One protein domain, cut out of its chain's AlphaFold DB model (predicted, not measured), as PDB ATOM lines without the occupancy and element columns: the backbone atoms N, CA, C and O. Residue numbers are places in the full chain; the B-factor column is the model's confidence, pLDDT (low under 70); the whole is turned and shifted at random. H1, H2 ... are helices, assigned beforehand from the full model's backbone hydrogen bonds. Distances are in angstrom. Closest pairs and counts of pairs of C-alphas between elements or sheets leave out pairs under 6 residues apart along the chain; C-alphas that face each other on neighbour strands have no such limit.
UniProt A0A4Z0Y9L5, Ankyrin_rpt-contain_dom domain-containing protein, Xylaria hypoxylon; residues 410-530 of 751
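Overview. This is residues 410 to 530 of the 751 residues of the protein "Ankyrin_rpt-contain_dom domain-containing protein" of Xylaria hypoxylon (UniProt A0A4Z0Y9L5). Three pairs of helices, each made of two helices that run opposite ways, stack one beside the next, so that H1, H3 and H6 lie side by side in one row and H2, H4 and H7 in a second row. The short H5 lies at one end of the longest axis, past the last residues of H4, and the long unnamed stretch of residues 459 to 472 reaches out toward the other end of that axis, where H4 begins. The printed part has 121 residues with seven named helices, H1 to H7 in chain order, and no named strand; the class is all helix. It is compact, with a radius of gyration of the C-alphas of 13.7 A, and its C-alphas span 40 by 28 by 24 A.

Arrangement. H1, residues 411 to 420, and H2, residues 429 to 437, are a helical hairpin that only just touches, with 3 pairs of C-alphas within 8 A, the closest being Val 417 and Ile 432 at 6.5 A. H3, residues 451 to 458, touches H1 the same way at a shallow tilt of 30 degrees, with the C-alphas of Lys 418 and Ile 451 closest at 5.9 A. H4, residues 473 to 488, touches H2 the same way at a shallow tilt of 5 degrees, closest at the C-alphas of Ala 429 and Val 482, 5.8 A. H3 and H4 are a second helical hairpin that only just touches, with 3 pairs within 8 A, through residues 483 to 487 of H4 alone; the closest C-alphas are those of Val 455 and Phe 483, 7.2 A. H5, residues 492 to 495, touches no helix. H6, residues 505 to 510, touches H3 with the C-alphas of Glu 453 and Tyr 505 closest at 4.3 A. H7, residues 515 to 528, touches H4 through residues 483 to 488 of H4 alone, closest at the C-alphas of Val 487 and Leu 525, 6.6 A. H6 and H7 are close but not clearly touching, opposite ways at a tilt of 38 degrees, only just steep. Every O i to N i+4 pair is within hydrogen-bond range in H1, H2, H3, H4, H6 and H7; H5 is too short for such a pair.

Along the chain. H1 begins at C-alpha 411, (111.891, 260.128, 210.048), and is 14.3 A long. H4 measures 22.5 A from C-alpha 473 at (89.361, 245.960, 189.808). H7 measures 20.3 A and ends at C-alpha 528, (113.874, 248.218, 187.349). H2 is 12.0 A, H3 10.5 A, H6 8.7 A and H5 5.0 A.

Size, cuts and confidence. The two C-alphas farthest apart are those of Glu 470 and Lys 498, 41.0 A. The printed part has no cut. The links H2 to H3 and H3 to H4 are long. The mean pLDDT of the printed part is 80.3; residues 424 to 426, 462 to 475, 500 to 503 and 513 are under 70.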
ATOM      1  N   ALA A 410     114.203 262.436 206.457       89.44
ATOM      2  CA  ALA A 410     113.709 262.658 207.811       89.44
ATOM      3  C   ALA A 410     112.719 261.560 208.225       89.44
ATOM      4  O   ALA A 410     111.968 261.015 207.405       89.44
ATOM      5  N   LYS A 411     112.708 261.231 209.525       90.50
ATOM      6  CA  LYS A 411     111.891 260.128 210.048       90.50
ATOM      7  C   LYS A 411     110.398 260.382 209.864       90.50
ATOM      8  O   LYS A 411     109.657 259.453 209.560       90.50
ATOM      9  N   GLU A 412     109.997 261.638 210.003       89.62
ATOM     10  CA  GLU A 412     108.626 262.122 209.956       89.62
ATOM     11  C   GLU A 412     108.030 261.920 208.558       89.62
ATOM     12  O   GLU A 412     106.950 261.351 208.425       89.62
ATOM     13  N   ILE A 413     108.780 262.284 207.510       88.56
ATOM     14  CA  ILE A 413     108.332 262.158 206.114       88.56
ATOM     15  C   ILE A 413     108.193 260.689 205.720       88.56
ATOM     16  O   ILE A 413     107.198 260.284 205.123       88.56
ATOM     17  N   ILE A 414     109.168 259.859 206.091       90.38
ATOM     18  CA  ILE A 414     109.135 258.432 205.762       90.38
ATOM     19  C   ILE A 414     108.009 257.719 206.518       90.38
ATOM     20  O   ILE A 414     107.341 256.857 205.944       90.38
ATOM     21  N   GLN A 415     107.755 258.078 207.779       89.62
ATOM     22  CA  GLN A 415     106.604 257.565 208.524       89.62
ATOM     23  C   GLN A 415     105.276 258.020 207.913       89.62
ATOM     24  O   GLN A 415     104.362 257.202 207.820       89.62
ATOM     25  N   TYR A 416     105.189 259.262 207.437       88.38
ATOM     26  CA  TYR A 416     104.006 259.758 206.742       88.38
ATOM     27  C   TYR A 416     103.733 258.982 205.446       88.38
ATOM     28  O   TYR A 416     102.629 258.480 205.262       88.38
ATOM     29  N   VAL A 417     104.742 258.751 204.597       89.06
ATOM     30  CA  VAL A 417     104.566 257.927 203.382       89.06
ATOM     31  C   VAL A 417     104.133 256.501 203.729       89.06
ATOM     32  O   VAL A 417     103.219 255.971 203.102       89.06
ATOM     33  N   LYS A 418     104.729 255.885 204.758       89.06
ATOM     34  CA  LYS A 418     104.295 254.559 205.225       89.06
ATOM     35  C   LYS A 418     102.836 254.556 205.667       89.06
ATOM     36  O   LYS A 418     102.111 253.626 205.321       89.06
ATOM     37  N   PHE A 419     102.412 255.585 206.392       86.62
ATOM     38  CA  PHE A 419     101.024 255.756 206.804       86.62
ATOM     39  C   PHE A 419     100.084 255.870 205.598       86.62
ATOM     40  O   PHE A 419      99.114 255.115 205.533       86.62
ATOM     41  N   LEU A 420     100.426 256.683 204.590       84.62
ATOM     42  CA  LEU A 420      99.652 256.794 203.343       84.62
ATOM     43  C   LEU A 420      99.525 255.458 202.589       84.62
ATOM     44  O   LEU A 420      98.546 255.240 201.880       84.62
ATOM     45  N   THR A 421     100.499 254.556 202.746       83.25
ATOM     46  CA  THR A 421     100.469 253.205 202.157       83.25
ATOM     47  C   THR A 421      99.858 252.130 203.062       83.25
ATOM     48  O   THR A 421      99.717 250.987 202.633       83.25
ATOM     49  N   SER A 422      99.531 252.457 204.318       81.31
ATOM     50  CA  SER A 422      99.150 251.463 205.331       81.31
ATOM     51  C   SER A 422      97.704 250.974 205.218       81.31
ATOM     52  O   SER A 422      97.418 249.843 205.610       81.31
ATOM     53  N   GLU A 423      96.811 251.793 204.653       75.12
ATOM     54  CA  GLU A 423      95.396 251.483 204.435       75.12
ATOM     55  C   GLU A 423      95.113 251.351 202.921       75.12
ATOM     56  O   GLU A 423      94.870 252.358 202.253       75.12
ATOM     57  N   PRO A 424      95.097 250.128 202.348       63.66
ATOM     58  CA  PRO A 424      94.991 249.931 200.896       63.66
ATOM     59  C   PRO A 424      93.717 250.502 200.255       63.66
ATOM     60  O   PRO A 424      93.714 250.895 199.094       63.66
ATOM     61  N   ARG A 425      92.633 250.603 201.035       61.47
ATOM     62  CA  ARG A 425      91.331 251.136 200.595       61.47
ATOM     63  C   ARG A 425      91.260 252.668 200.567       61.47
ATOM     64  O   ARG A 425      90.279 253.211 200.076       61.47
ATOM     65  N   LYS A 426      92.268 253.357 201.109       67.81
ATOM     66  CA  LYS A 426      92.367 254.825 201.181       67.81
ATOM     67  C   LYS A 426      93.754 255.308 200.746       67.81
ATOM     68  O   LYS A 426      94.338 256.209 201.349       67.81
ATOM     69  N   ILE A 427      94.332 254.680 199.719       72.50
ATOM     70  CA  ILE A 427      95.661 255.078 199.250       72.50
ATOM     71  C   ILE A 427      95.579 256.443 198.563       72.50
ATOM     72  O   ILE A 427      94.936 256.604 197.527       72.50
ATOM     73  N   HIS A 428      96.322 257.409 199.092       78.62
ATOM     74  CA  HIS A 428      96.458 258.739 198.502       78.62
ATOM     75  C   HIS A 428      97.577 258.740 197.452       78.62
ATOM     76  O   HIS A 428      98.669 259.269 197.678       78.62
ATOM     77  N   ALA A 429      97.325 258.102 196.305       83.69
ATOM     78  CA  ALA A 429      98.344 257.868 195.277       83.69
ATOM     79  C   ALA A 429      99.011 259.158 194.776       83.69
ATOM     80  O   ALA A 429     100.223 259.173 194.573       83.69
ATOM     81  N   ASP A 430      98.255 260.247 194.628       84.62
ATOM     82  CA  ASP A 430      98.795 261.511 194.124       84.62
ATOM     83  C   ASP A 430      99.735 262.188 195.137       84.62
ATOM     84  O   ASP A 430     100.801 262.672 194.753       84.62
ATOM     85  N   LEU A 431      99.416 262.141 196.439       85.50
ATOM     86  CA  LEU A 431     100.309 262.632 197.501       85.50
ATOM     87  C   LEU A 431     101.596 261.806 197.571       85.50
ATOM     88  O   LEU A 431     102.690 262.368 197.656       85.50
ATOM     89  N   ILE A 432     101.480 260.476 197.485       87.88
ATOM     90  CA  ILE A 432     102.641 259.579 197.447       87.88
ATOM     91  C   ILE A 432     103.514 259.911 196.232       87.88
ATOM     92  O   ILE A 432     104.720 260.096 196.383       87.88
ATOM     93  N   HIS A 433     102.917 260.057 195.047       89.38
ATOM     94  CA  HIS A 433     103.641 260.407 193.827       89.38
ATOM     95  C   HIS A 433     104.394 261.740 193.964       89.38
ATOM     96  O   HIS A 433     105.558 261.824 193.571       89.38
ATOM     97  N   ILE A 434     103.777 262.775 194.548       88.56
ATOM     98  CA  ILE A 434     104.422 264.081 194.778       88.56
ATOM     99  C   ILE A 434     105.621 263.944 195.716       88.56
ATOM    100  O   ILE A 434     106.704 264.438 195.399       88.56
ATOM    101  N   LEU A 435     105.463 263.253 196.847       89.81
ATOM    102  CA  LEU A 435     106.546 263.058 197.814       89.81
ATOM    103  C   LEU A 435     107.716 262.273 197.197       89.81
ATOM    104  O   LEU A 435     108.874 262.662 197.349       89.81
ATOM    105  N   LEU A 436     107.424 261.211 196.444       90.62
ATOM    106  CA  LEU A 436     108.441 260.412 195.755       90.62
ATOM    107  C   LEU A 436     109.155 261.196 194.651       90.62
ATOM    108  O   LEU A 436     110.383 261.151 194.584       90.62
ATOM    109  N   SER A 437     108.411 261.967 193.849       90.00
ATOM    110  CA  SER A 437     108.964 262.822 192.785       90.00
ATOM    111  C   SER A 437     109.943 263.865 193.324       90.00
ATOM    112  O   SER A 437     110.858 264.280 192.618       90.00
ATOM    113  N   ASN A 438     109.783 264.256 194.591       89.44
ATOM    114  CA  ASN A 438     110.690 265.160 195.289       89.44
ATOM    115  C   ASN A 438     111.813 264.424 196.058       89.44
ATOM    116  O   ASN A 438     112.509 265.024 196.871       89.44
ATOM    117  N   GLY A 439     112.038 263.132 195.805       88.44
ATOM    118  CA  GLY A 439     113.245 262.419 196.235       88.44
ATOM    119  C   GLY A 439     113.197 261.795 197.632       88.44
ATOM    120  O   GLY A 439     114.255 261.553 198.214       88.44
ATOM    121  N   VAL A 440     112.009 261.519 198.186       91.38
ATOM    122  CA  VAL A 440     111.888 260.791 199.465       91.38
ATOM    123  C   VAL A 440     112.603 259.437 199.403       91.38
ATOM    124  O   VAL A 440     112.417 258.644 198.479       91.38
ATOM    125  N   ASN A 441     113.421 259.154 200.418       89.06
ATOM    126  CA  ASN A 441     114.244 257.953 200.449       89.06
ATOM    127  C   ASN A 441     113.424 256.708 200.823       89.06
ATOM    128  O   ASN A 441     113.182 256.420 201.996       89.06
ATOM    129  N   ILE A 442     113.058 255.921 199.811       89.94
ATOM    130  CA  ILE A 442     112.246 254.709 199.989       89.94
ATOM    131  C   ILE A 442     112.991 253.528 200.628       89.94
ATOM    132  O   ILE A 442     112.356 252.579 201.096       89.94
ATOM    133  N   HIS A 443     114.328 253.559 200.619       88.00
ATOM    134  CA  HIS A 443     115.192 252.461 201.067       88.00
ATOM    135  C   HIS A 443     115.604 252.595 202.535       88.00
ATOM    136  O   HIS A 443     116.004 251.607 203.155       88.00
ATOM    137  N   LEU A 444     115.493 253.794 203.113       88.62
ATOM    138  CA  LEU A 444     115.846 254.045 204.504       88.62
ATOM    139  C   LEU A 444     114.895 253.295 205.451       88.62
ATOM    140  O   LEU A 444     113.674 253.457 205.407       88.62
ATOM    141  N   ARG A 445     115.463 252.461 206.331       87.25
ATOM    142  CA  ARG A 445     114.692 251.732 207.350       87.25
ATOM    143  C   ARG A 445     114.473 252.615 208.571       87.25
ATOM    144  O   ARG A 445     115.408 252.897 209.315       87.25
ATOM    145  N   ILE A 446     113.221 253.003 208.789       83.44
ATOM    146  CA  ILE A 446     112.757 253.684 210.002       83.44
ATOM    147  C   ILE A 446     111.728 252.790 210.682       83.44
ATOM    148  O   ILE A 446     110.666 252.503 210.123       83.44
ATOM    149  N   GLY A 447     112.059 252.330 211.890       82.44
ATOM    150  CA  GLY A 447     111.300 251.294 212.588       82.44
ATOM    151  C   GLY A 447     111.595 249.890 212.028       82.44
ATOM    152  O   GLY A 447     112.762 249.581 211.780       82.44
ATOM    153  N   PRO A 448     110.577 249.023 211.842       81.19
ATOM    154  CA  PRO A 448     110.784 247.618 211.472       81.19
ATOM    155  C   PRO A 448     111.109 247.387 209.986       81.19
ATOM    156  O   PRO A 448     111.591 246.314 209.632       81.19
ATOM    157  N   SER A 449     110.849 248.362 209.115       85.69
ATOM    158  CA  SER A 449     110.882 248.208 207.651       85.69
ATOM    159  C   SER A 449     111.375 249.478 206.941       85.69
ATOM    160  O   SER A 449     111.479 250.540 207.561       85.69
ATOM    161  N   SER A 450     111.678 249.419 205.646       90.56
ATOM    162  CA  SER A 450     111.705 250.585 204.737       90.56
ATOM    163  C   SER A 450     110.328 250.817 204.091       90.56
ATOM    164  O   SER A 450     109.414 250.027 204.318       90.56
ATOM    165  N   ILE A 451     110.146 251.884 203.298       90.00
ATOM    166  CA  ILE A 451     108.894 252.083 202.533       90.00
ATOM    167  C   ILE A 451     108.705 250.927 201.544       90.00
ATOM    168  O   ILE A 451     107.634 250.334 201.489       90.00
ATOM    169  N   LEU A 452     109.763 250.547 200.820       90.62
ATOM    170  CA  LEU A 452     109.702 249.436 199.867       90.62
ATOM    171  C   LEU A 452     109.363 248.098 200.550       90.62
ATOM    172  O   LEU A 452     108.550 247.332 200.037       90.62
ATOM    173  N   GLU A 453     109.952 247.818 201.718       88.25
ATOM    174  CA  GLU A 453     109.642 246.618 202.512       88.25
ATOM    175  C   GLU A 453     108.187 246.602 202.992       88.25
ATOM    176  O   GLU A 453     107.519 245.574 202.879       88.25
ATOM    177  N   GLU A 454     107.689 247.742 203.473       88.69
ATOM    178  CA  GLU A 454     106.319 247.888 203.963       88.69
ATOM    179  C   GLU A 454     105.292 247.638 202.858       88.69
ATOM    180  O   GLU A 454     104.341 246.878 203.023       88.69
ATOM    181  N   VAL A 455     105.533 248.214 201.687       88.94
ATOM    182  CA  VAL A 455     104.636 248.117 200.536       88.94
ATOM    183  C   VAL A 455     104.663 246.702 199.946       88.94
ATOM    184  O   VAL A 455     103.611 246.163 199.607       88.94
ATOM    185  N   CYS A 456     105.824 246.033 199.924       87.56
ATOM    186  CA  CYS A 456     105.921 244.606 199.587       87.56
ATOM    187  C   CYS A 456     105.207 243.680 200.585       87.56
ATOM    188  O   CYS A 456     104.878 242.546 200.225       87.56
ATOM    189  N   ARG A 457     104.981 244.135 201.822       84.88
ATOM    190  CA  ARG A 457     104.263 243.401 202.870       84.88
ATOM    191  C   ARG A 457     102.750 243.631 202.805       84.88
ATOM    192  O   ARG A 457     102.006 242.683 203.029       84.88
ATOM    193  N   ILE A 458     102.316 244.865 202.540       84.56
ATOM    194  CA  ILE A 458     100.905 245.281 202.620       84.56
ATOM    195  C   ILE A 458     100.175 245.142 201.280       84.56
ATOM    196  O   ILE A 458      99.126 244.506 201.242       84.56
ATOM    197  N   LEU A 459     100.693 245.722 200.189       83.38
ATOM    198  CA  LEU A 459      99.930 245.851 198.937       83.38
ATOM    199  C   LEU A 459      99.742 244.505 198.257       83.38
ATOM    200  O   LEU A 459     100.710 243.764 198.143       83.38
ATOM    201  N   GLU A 460      98.550 244.176 197.772       74.94
ATOM    202  CA  GLU A 460      98.274 242.897 197.113       74.94
ATOM    203  C   GLU A 460      98.488 242.936 195.602       74.94
ATOM    204  O   GLU A 460      98.886 241.916 195.041       74.94
ATOM    205  N   CYS A 461      98.289 244.085 194.951       70.94
ATOM    206  CA  CYS A 461      98.529 244.330 193.521       70.94
ATOM    207  C   CYS A 461      97.923 243.257 192.574       70.94
ATOM    208  O   CYS A 461      98.394 243.065 191.441       70.94
ATOM    209  N   GLY A 462      96.894 242.526 193.018       62.66
ATOM    210  CA  GLY A 462      96.320 241.361 192.337       62.66
ATOM    211  C   GLY A 462      95.238 241.740 191.329       62.66
ATOM    212  O   GLY A 462      94.494 242.667 191.533       62.66
ATOM    213  N   GLY A 463      95.119 241.064 190.190       57.28
ATOM    214  CA  GLY A 463      94.093 241.460 189.211       57.28
ATOM    215  C   GLY A 463      94.349 240.870 187.844       57.28
ATOM    216  O   GLY A 463      94.837 241.553 186.942       57.28
ATOM    217  N   LYS A 464      94.134 239.556 187.760       49.22
ATOM    218  CA  LYS A 464      93.989 238.773 186.521       49.22
ATOM    219  C   LYS A 464      93.487 237.348 186.803       49.22
ATOM    220  O   LYS A 464      92.936 236.735 185.900       49.22
ATOM    221  N   TYR A 465      93.673 236.831 188.029       48.44
ATOM    222  CA  TYR A 465      93.429 235.417 188.358       48.44
ATOM    223  C   TYR A 465      92.649 235.143 189.660       48.44
ATOM    224  O   TYR A 465      92.373 233.977 189.931       48.44
ATOM    225  N   ASP A 466      92.271 236.164 190.437       47.31
ATOM    226  CA  ASP A 466      91.454 235.998 191.649       47.31
ATOM    227  C   ASP A 466      89.995 236.404 191.389       47.31
ATOM    228  O   ASP A 466      89.717 237.270 190.560       47.31
ATOM    229  N   ARG A 467      89.070 235.668 192.014       47.38
ATOM    230  CA  ARG A 467      87.624 235.666 191.730       47.38
ATOM    231  C   ARG A 467      86.983 237.042 192.000       47.38
ATOM    232  O   ARG A 467      87.309 237.678 192.992       47.38
ATOM    233  N   ASP A 468      86.038 237.392 191.126       44.25
ATOM    234  CA  ASP A 468      85.255 238.635 190.983       44.25
ATOM    235  C   ASP A 468      85.958 239.871 190.369       44.25
ATOM    236  O   ASP A 468      86.555 240.683 191.076       44.25
ATOM    237  N   PRO A 469      85.858 240.058 189.032       49.38
ATOM    238  CA  PRO A 469      86.434 241.200 188.318       49.38
ATOM    239  C   PRO A 469      85.619 242.503 188.400       49.38
ATOM    240  O   PRO A 469      86.132 243.537 187.982       49.38
ATOM    241  N   GLU A 470      84.381 242.495 188.905       50.50
ATOM    242  CA  GLU A 470      83.493 243.672 188.816       50.50
ATOM    243  C   GLU A 470      83.519 244.592 190.051       50.50
ATOM    244  O   GLU A 470      83.206 245.770 189.917       50.50
ATOM    245  N   THR A 471      83.945 244.115 191.227       49.00
ATOM    246  CA  THR A 471      83.891 244.897 192.482       49.00
ATOM    247  C   THR A 471      85.242 245.375 193.022       49.00
ATOM    248  O   THR A 471      85.257 246.356 193.751       49.00
ATOM    249  N   ASN A 472      86.372 244.759 192.639       52.06
ATOM    250  CA  ASN A 472      87.704 245.080 193.197       52.06
ATOM    251  C   ASN A 472      88.752 245.531 192.152       52.06
ATOM    252  O   ASN A 472      89.916 245.740 192.487       52.06
ATOM    253  N   ALA A 473      88.392 245.656 190.869       58.62
ATOM    254  CA  ALA A 473      89.361 245.960 189.808       58.62
ATOM    255  C   ALA A 473      89.992 247.365 189.915       58.62
ATOM    256  O   ALA A 473      91.127 247.550 189.468       58.62
ATOM    257  N   SER A 474      89.285 248.336 190.505       61.78
ATOM    258  CA  SER A 474      89.786 249.702 190.732       61.78
ATOM    259  C   SER A 474      90.888 249.749 191.788       61.78
ATOM    260  O   SER A 474      91.926 250.371 191.566       61.78
ATOM    261  N   ASP A 475      90.689 249.053 192.905       64.75
ATOM    262  CA  ASP A 475      91.548 249.163 194.088       64.75
ATOM    263  C   ASP A 475      92.932 248.585 193.791       64.75
ATOM    264  O   ASP A 475      93.959 249.219 194.026       64.75
ATOM    265  N   TYR A 476      92.977 247.437 193.118       74.00
ATOM    266  CA  TYR A 476      94.243 246.847 192.706       74.00
ATOM    267  C   TYR A 476      94.959 247.630 191.599       74.00
ATOM    268  O   TYR A 476      96.186 247.559 191.495       74.00
ATOM    269  N   ALA A 477      94.229 248.368 190.755       77.19
ATOM    270  CA  ALA A 477      94.849 249.261 189.778       77.19
ATOM    271  C   ALA A 477      95.562 250.426 190.481       77.19
ATOM    272  O   ALA A 477      96.677 250.783 190.090       77.19
ATOM    273  N   LEU A 478      94.963 250.957 191.550       80.88
ATOM    274  CA  LEU A 478      95.566 251.988 192.390       80.88
ATOM    275  C   LEU A 478      96.798 251.461 193.138       80.88
ATOM    276  O   LEU A 478      97.858 252.085 193.086       80.88
ATOM    277  N   GLU A 479      96.705 250.278 193.751       85.19
ATOM    278  CA  GLU A 479      97.850 249.631 194.406       85.19
ATOM    279  C   GLU A 479      99.008 249.384 193.430       85.19
ATOM    280  O   GLU A 479     100.169 249.625 193.763       85.19
ATOM    281  N   ARG A 480      98.711 248.930 192.204       87.00
ATOM    282  CA  ARG A 480      99.726 248.752 191.153       87.00
ATOM    283  C   ARG A 480     100.368 250.072 190.754       87.00
ATOM    284  O   ARG A 480     101.584 250.102 190.586       87.00
ATOM    285  N   ARG A 481      99.583 251.144 190.606       88.38
ATOM    286  CA  ARG A 481     100.108 252.486 190.315       88.38
ATOM    287  C   ARG A 481     101.089 252.919 191.403       88.38
ATOM    288  O   ARG A 481     102.229 253.231 191.095       88.38
ATOM    289  N   VAL A 482     100.683 252.829 192.668       89.50
ATOM    290  CA  VAL A 482     101.509 253.233 193.817       89.50
ATOM    291  C   VAL A 482     102.781 252.394 193.917       89.50
ATOM    292  O   VAL A 482     103.868 252.937 194.100       89.50
ATOM    293  N   PHE A 483     102.679 251.073 193.746       91.94
ATOM    294  CA  PHE A 483     103.858 250.211 193.730       91.94
ATOM    295  C   PHE A 483     104.805 250.558 192.575       91.94
ATOM    296  O   PHE A 483     106.016 250.626 192.776       91.94
ATOM    297  N   ALA A 484     104.268 250.783 191.372       91.56
ATOM    298  CA  ALA A 484     105.063 251.161 190.211       91.56
ATOM    299  C   ALA A 484     105.788 252.492 190.439       91.56
ATOM    300  O   ALA A 484     106.998 252.539 190.223       91.56
ATOM    301  N   ASP A 485     105.088 253.503 190.958       91.69
ATOM    302  CA  ASP A 485     105.650 254.818 191.270       91.69
ATOM    303  C   ASP A 485     106.794 254.700 192.291       91.69
ATOM    304  O   ASP A 485     107.869 255.267 192.097       91.69
ATOM    305  N   ILE A 486     106.624 253.899 193.350       93.19
ATOM    306  CA  ILE A 486     107.682 253.644 194.343       93.19
ATOM    307  C   ILE A 486     108.892 252.967 193.698       93.19
ATOM    308  O   ILE A 486     110.028 253.393 193.910       93.19
ATOM    309  N   VAL A 487     108.674 251.920 192.899       93.00
ATOM    310  CA  VAL A 487     109.768 251.201 192.231       93.00
ATOM    311  C   VAL A 487     110.486 252.095 191.217       93.00
ATOM    312  O   VAL A 487     111.707 251.997 191.076       93.00
ATOM    313  N   ASP A 488     109.789 253.021 190.564       92.88
ATOM    314  CA  ASP A 488     110.401 253.968 189.631       92.88
ATOM    315  C   ASP A 488     111.361 254.945 190.322       92.88
ATOM    316  O   ASP A 488     112.374 255.325 189.726       92.88
ATOM    317  N   HIS A 489     111.141 255.234 191.603       91.81
ATOM    318  CA  HIS A 489     112.041 256.037 192.434       91.81
ATOM    319  C   HIS A 489     113.095 255.198 193.183       91.81
ATOM    320  O   HIS A 489     113.928 255.737 193.913       91.81
ATOM    321  N   ALA A 490     113.125 253.875 192.989       91.56
ATOM    322  CA  ALA A 490     114.110 253.013 193.633       91.56
ATOM    323  C   ALA A 490     115.522 253.208 193.062       91.56
ATOM    324  O   ALA A 490     115.767 253.039 191.866       91.56
ATOM    325  N   ASN A 491     116.484 253.470 193.951       90.44
ATOM    326  CA  ASN A 491     117.907 253.404 193.626       90.44
ATOM    327  C   ASN A 491     118.346 251.952 193.333       90.44
ATOM    328  O   ASN A 491     118.110 251.056 194.144       90.44
ATOM    329  N   LEU A 492     119.009 251.736 192.190       88.69
ATOM    330  CA  LEU A 492     119.422 250.415 191.695       88.69
ATOM    331  C   LEU A 492     120.465 249.720 192.587       88.69
ATOM    332  O   LEU A 492     120.401 248.505 192.789       88.69
ATOM    333  N   GLU A 493     121.429 250.471 193.121       86.56
ATOM    334  CA  GLU A 493     122.471 249.916 193.989       86.56
ATOM    335  C   GLU A 493     121.875 249.453 195.316       86.56
ATOM    336  O   GLU A 493     122.184 248.355 195.780       86.56
ATOM    337  N   GLN A 494     120.971 250.253 195.890       86.62
ATOM    338  CA  GLN A 494     120.271 249.928 197.134       86.62
ATOM    339  C   GLN A 494     119.258 248.792 196.955       86.62
ATOM    340  O   GLN A 494     119.168 247.920 197.819       86.62
ATOM    341  N   LEU A 495     118.574 248.722 195.808       86.31
ATOM    342  CA  LEU A 495     117.693 247.603 195.454       86.31
ATOM    343  C   LEU A 495     118.451 246.261 195.445       86.31
ATOM    344  O   LEU A 495     117.927 245.224 195.852       86.31
ATOM    345  N   ASN A 496     119.713 246.279 195.018       85.19
ATOM    346  CA  ASN A 496     120.580 245.103 194.980       85.19
ATOM    347  C   ASN A 496     121.567 245.043 196.157       85.19
ATOM    348  O   ASN A 496     122.514 244.246 196.132       85.19
ATOM    349  N   ALA A 497     121.394 245.877 197.181       83.06
ATOM    350  CA  ALA A 497     122.237 245.863 198.366       83.06
ATOM    351  C   ALA A 497     121.900 244.674 199.279       83.06
ATOM    352  O   ALA A 497     120.902 243.968 199.118       83.06
ATOM    353  N   LYS A 498     122.774 244.436 200.262       75.00
ATOM    354  CA  LYS A 498     122.555 243.403 201.277       75.00
ATOM    355  C   LYS A 498     121.343 243.778 202.129       75.00
ATOM    356  O   LYS A 498     121.338 244.831 202.760       75.00
ATOM    357  N   GLN A 499     120.341 242.905 202.144       72.25
ATOM    358  CA  GLN A 499     119.124 243.081 202.929       72.25
ATOM    359  C   GLN A 499     119.283 242.550 204.359       72.25
ATOM    360  O   GLN A 499     120.131 241.691 204.601       72.25
ATOM    361  N   PRO A 500     118.476 243.040 205.310       66.94
ATOM    362  CA  PRO A 500     118.414 242.491 206.658       66.94
ATOM    363  C   PRO A 500     117.776 241.094 206.668       66.94
ATOM    364  O   PRO A 500     116.838 240.806 205.923       66.94
ATOM    365  N   THR A 501     118.276 240.241 207.563       55.91
ATOM    366  CA  THR A 501     118.064 238.786 207.560       55.91
ATOM    367  C   THR A 501     116.609 238.348 207.785       55.91
ATOM    368  O   THR A 501     116.200 237.318 207.256       55.91
ATOM    369  N   GLU A 502     115.818 239.120 208.537       57.50
ATOM    370  CA  GLU A 502     114.442 238.760 208.931       57.50
ATOM    371  C   GLU A 502     113.344 239.636 208.294       57.50
ATOM    372  O   GLU A 502     112.165 239.345 208.465       57.50
ATOM    373  N   GLY A 503     113.698 240.674 207.525       60.44
ATOM    374  CA  GLY A 503     112.736 241.700 207.082       60.44
ATOM    375  C   GLY A 503     112.950 242.275 205.682       60.44
ATOM    376  O   GLY A 503     112.371 243.303 205.358       60.44
ATOM    377  N   GLY A 504     113.795 241.658 204.848       77.00
ATOM    378  CA  GLY A 504     113.983 242.118 203.471       77.00
ATOM    379  C   GLY A 504     112.710 241.981 202.626       77.00
ATOM    380  O   GLY A 504     111.981 240.991 202.733       77.00
ATOM    381  N   TYR A 505     112.473 242.936 201.721       78.94
ATOM    382  CA  TYR A 505     111.246 242.995 200.908       78.94
ATOM    383  C   TYR A 505     111.008 241.728 200.067       78.94
ATOM    384  O   TYR A 505     109.867 241.327 199.869       78.94
ATOM    385  N   LEU A 506     112.068 241.034 199.633       80.38
ATOM    386  CA  LEU A 506     111.937 239.768 198.906       80.38
ATOM    387  C   LEU A 506     111.429 238.619 199.781       80.38
ATOM    388  O   LEU A 506     110.675 237.782 199.295       80.38
ATOM    389  N   ARG A 507     111.798 238.587 201.067       79.25
ATOM    390  CA  ARG A 507     111.269 237.594 202.012       79.25
ATOM    391  C   ARG A 507     109.799 237.869 202.311       79.25
ATOM    392  O   ARG A 507     109.015 236.929 202.389       79.25
ATOM    393  N   HIS A 508     109.412 239.144 202.400       80.50
ATOM    394  CA  HIS A 508     108.001 239.519 202.476       80.50
ATOM    395  C   HIS A 508     107.225 239.018 201.260       80.50
ATOM    396  O   HIS A 508     106.202 238.378 201.461       80.50
ATOM    397  N   LEU A 509     107.745 239.208 200.039       81.94
ATOM    398  CA  LEU A 509     107.140 238.678 198.810       81.94
ATOM    399  C   LEU A 509     107.082 237.139 198.785       81.94
ATOM    400  O   LEU A 509     106.069 236.575 198.383       81.94
ATOM    401  N   ALA A 510     108.128 236.448 199.246       78.25
ATOM    402  CA  ALA A 510     108.179 234.983 199.263       78.25
ATOM    403  C   ALA A 510     107.224 234.335 200.278       78.25
ATOM    404  O   ALA A 510     106.843 233.182 200.097       78.25
ATOM    405  N   ASN A 511     106.833 235.054 201.333       77.19
ATOM    406  CA  ASN A 511     105.897 234.570 202.353       77.19
ATOM    407  C   ASN A 511     104.419 234.787 201.970       77.19
ATOM    408  O   ASN A 511     103.530 234.501 202.773       77.19
ATOM    409  N   ARG A 512     104.132 235.344 200.787       76.50
ATOM    410  CA  ARG A 512     102.762 235.687 200.388       76.50
ATOM    411  C   ARG A 512     102.018 234.489 199.826       76.50
ATOM    412  O   ARG A 512     102.552 233.708 199.046       76.50
ATOM    413  N   ASN A 513     100.723 234.442 200.128       65.56
ATOM    414  CA  ASN A 513      99.813 233.439 199.579       65.56
ATOM    415  C   ASN A 513      99.278 233.822 198.183       65.56
ATOM    416  O   ASN A 513      98.873 232.948 197.417       65.56
ATOM    417  N   THR A 514      99.271 235.115 197.830       70.44
ATOM    418  CA  THR A 514      98.719 235.619 196.563       70.44
ATOM    419  C   THR A 514      99.736 235.527 195.423       70.44
ATOM    420  O   THR A 514     100.687 236.300 195.329       70.44
ATOM    421  N   PHE A 515      99.520 234.578 194.511       72.56
ATOM    422  CA  PHE A 515     100.434 234.313 193.395       72.56
ATOM    423  C   PHE A 515     100.506 235.468 192.379       72.56
ATOM    424  O   PHE A 515     101.595 235.895 192.000       72.56
ATOM    425  N   SER A 516      99.346 235.958 191.927       72.50
ATOM    426  CA  SER A 516      99.258 236.859 190.771       72.50
ATOM    427  C   SER A 516      99.860 238.242 191.041       72.50
ATOM    428  O   SER A 516     100.615 238.757 190.218       72.50
ATOM    429  N   GLY A 517      99.571 238.815 192.209       78.44
ATOM    430  CA  GLY A 517     100.129 240.091 192.646       78.44
ATOM    431  C   GLY A 517     101.628 240.019 192.914       78.44
ATOM    432  O   GLY A 517     102.387 240.835 192.399       78.44
ATOM    433  N   THR A 518     102.071 238.978 193.627       83.75
ATOM    434  CA  THR A 518     103.493 238.763 193.935       83.75
ATOM    435  C   THR A 518     104.339 238.656 192.670       83.75
ATOM    436  O   THR A 518     105.389 239.291 192.586       83.75
ATOM    437  N   LEU A 519     103.880 237.900 191.664       86.06
ATOM    438  CA  LEU A 519     104.598 237.779 190.395       86.06
ATOM    439  C   LEU A 519     104.730 239.133 189.689       86.06
ATOM    440  O   LEU A 519     105.834 239.510 189.313       86.06
ATOM    441  N   TRP A 520     103.636 239.887 189.572       88.31
ATOM    442  CA  TRP A 520     103.660 241.203 188.931       88.31
ATOM    443  C   TRP A 520     104.605 242.184 189.647       88.31
ATOM    444  O   TRP A 520     105.369 242.905 189.003       88.31
ATOM    445  N   MET A 521     104.614 242.180 190.984       89.25
ATOM    446  CA  MET A 521     105.540 243.006 191.769       89.25
ATOM    447  C   MET A 521     106.999 242.635 191.476       89.25
ATOM    448  O   MET A 521     107.838 243.518 191.298       89.25
ATOM    449  N   ILE A 522     107.309 241.338 191.380       89.06
ATOM    450  CA  ILE A 522     108.650 240.860 191.019       89.06
ATOM    451  C   ILE A 522     109.008 241.272 189.592       89.06
ATOM    452  O   ILE A 522     110.097 241.800 189.390       89.06
ATOM    453  N   GLU A 523     108.115 241.086 188.619       90.00
ATOM    454  CA  GLU A 523     108.321 241.523 187.231       90.00
ATOM    455  C   GLU A 523     108.669 243.015 187.169       90.00
ATOM    456  O   GLU A 523     109.604 243.407 186.468       90.00
ATOM    457  N   ARG A 524     107.974 243.849 187.954       92.12
ATOM    458  CA  ARG A 524     108.247 245.289 188.028       92.12
ATOM    459  C   ARG A 524     109.611 245.594 188.648       92.12
ATOM    460  O   ARG A 524     110.335 246.440 188.128       92.12
ATOM    461  N   LEU A 525     109.988 244.892 189.716       92.00
ATOM    462  CA  LEU A 525     111.310 245.032 190.334       92.00
ATOM    463  C   LEU A 525     112.430 244.582 189.379       92.00
ATOM    464  O   LEU A 525     113.448 245.263 189.267       92.00
ATOM    465  N   VAL A 526     112.239 243.478 188.651       91.88
ATOM    466  CA  VAL A 526     113.181 242.983 187.628       91.88
ATOM    467  C   VAL A 526     113.314 243.986 186.488       91.88
ATOM    468  O   VAL A 526     114.434 244.317 186.109       91.88
ATOM    469  N   ALA A 527     112.205 244.558 186.011       92.00
ATOM    470  CA  ALA A 527     112.230 245.614 184.999       92.00
ATOM    471  C   ALA A 527     113.020 246.858 185.455       92.00
ATOM    472  O   ALA A 527     113.631 247.530 184.627       92.00
ATOM    473  N   LYS A 528     113.053 247.144 186.766       93.12
ATOM    474  CA  LYS A 528     113.874 248.218 187.349       93.12
ATOM    475  C   LYS A 528     115.361 247.856 187.484       93.12
ATOM    476  O   LYS A 528     116.182 248.751 187.676       93.12
ATOM    477  N   GLY A 529     115.718 246.577 187.363       90.38
ATOM    478  CA  GLY A 529     117.092 246.075 187.464       90.38
ATOM    479  C   GLY A 529     117.382 245.264 188.731       90.38
ATOM    480  O   GLY A 529     118.535 245.187 189.158       90.38
ATOM    481  N   LEU A 530     116.364 244.672 189.362       90.38
ATOM    482  CA  LEU A 530     116.560 243.680 190.421       90.38
ATOM    483  C   LEU A 530     117.357 242.479 189.891       90.38
ATOM    484  O   LEU A 530     116.910 241.785 188.980       90.38
TER     485      LEU A 530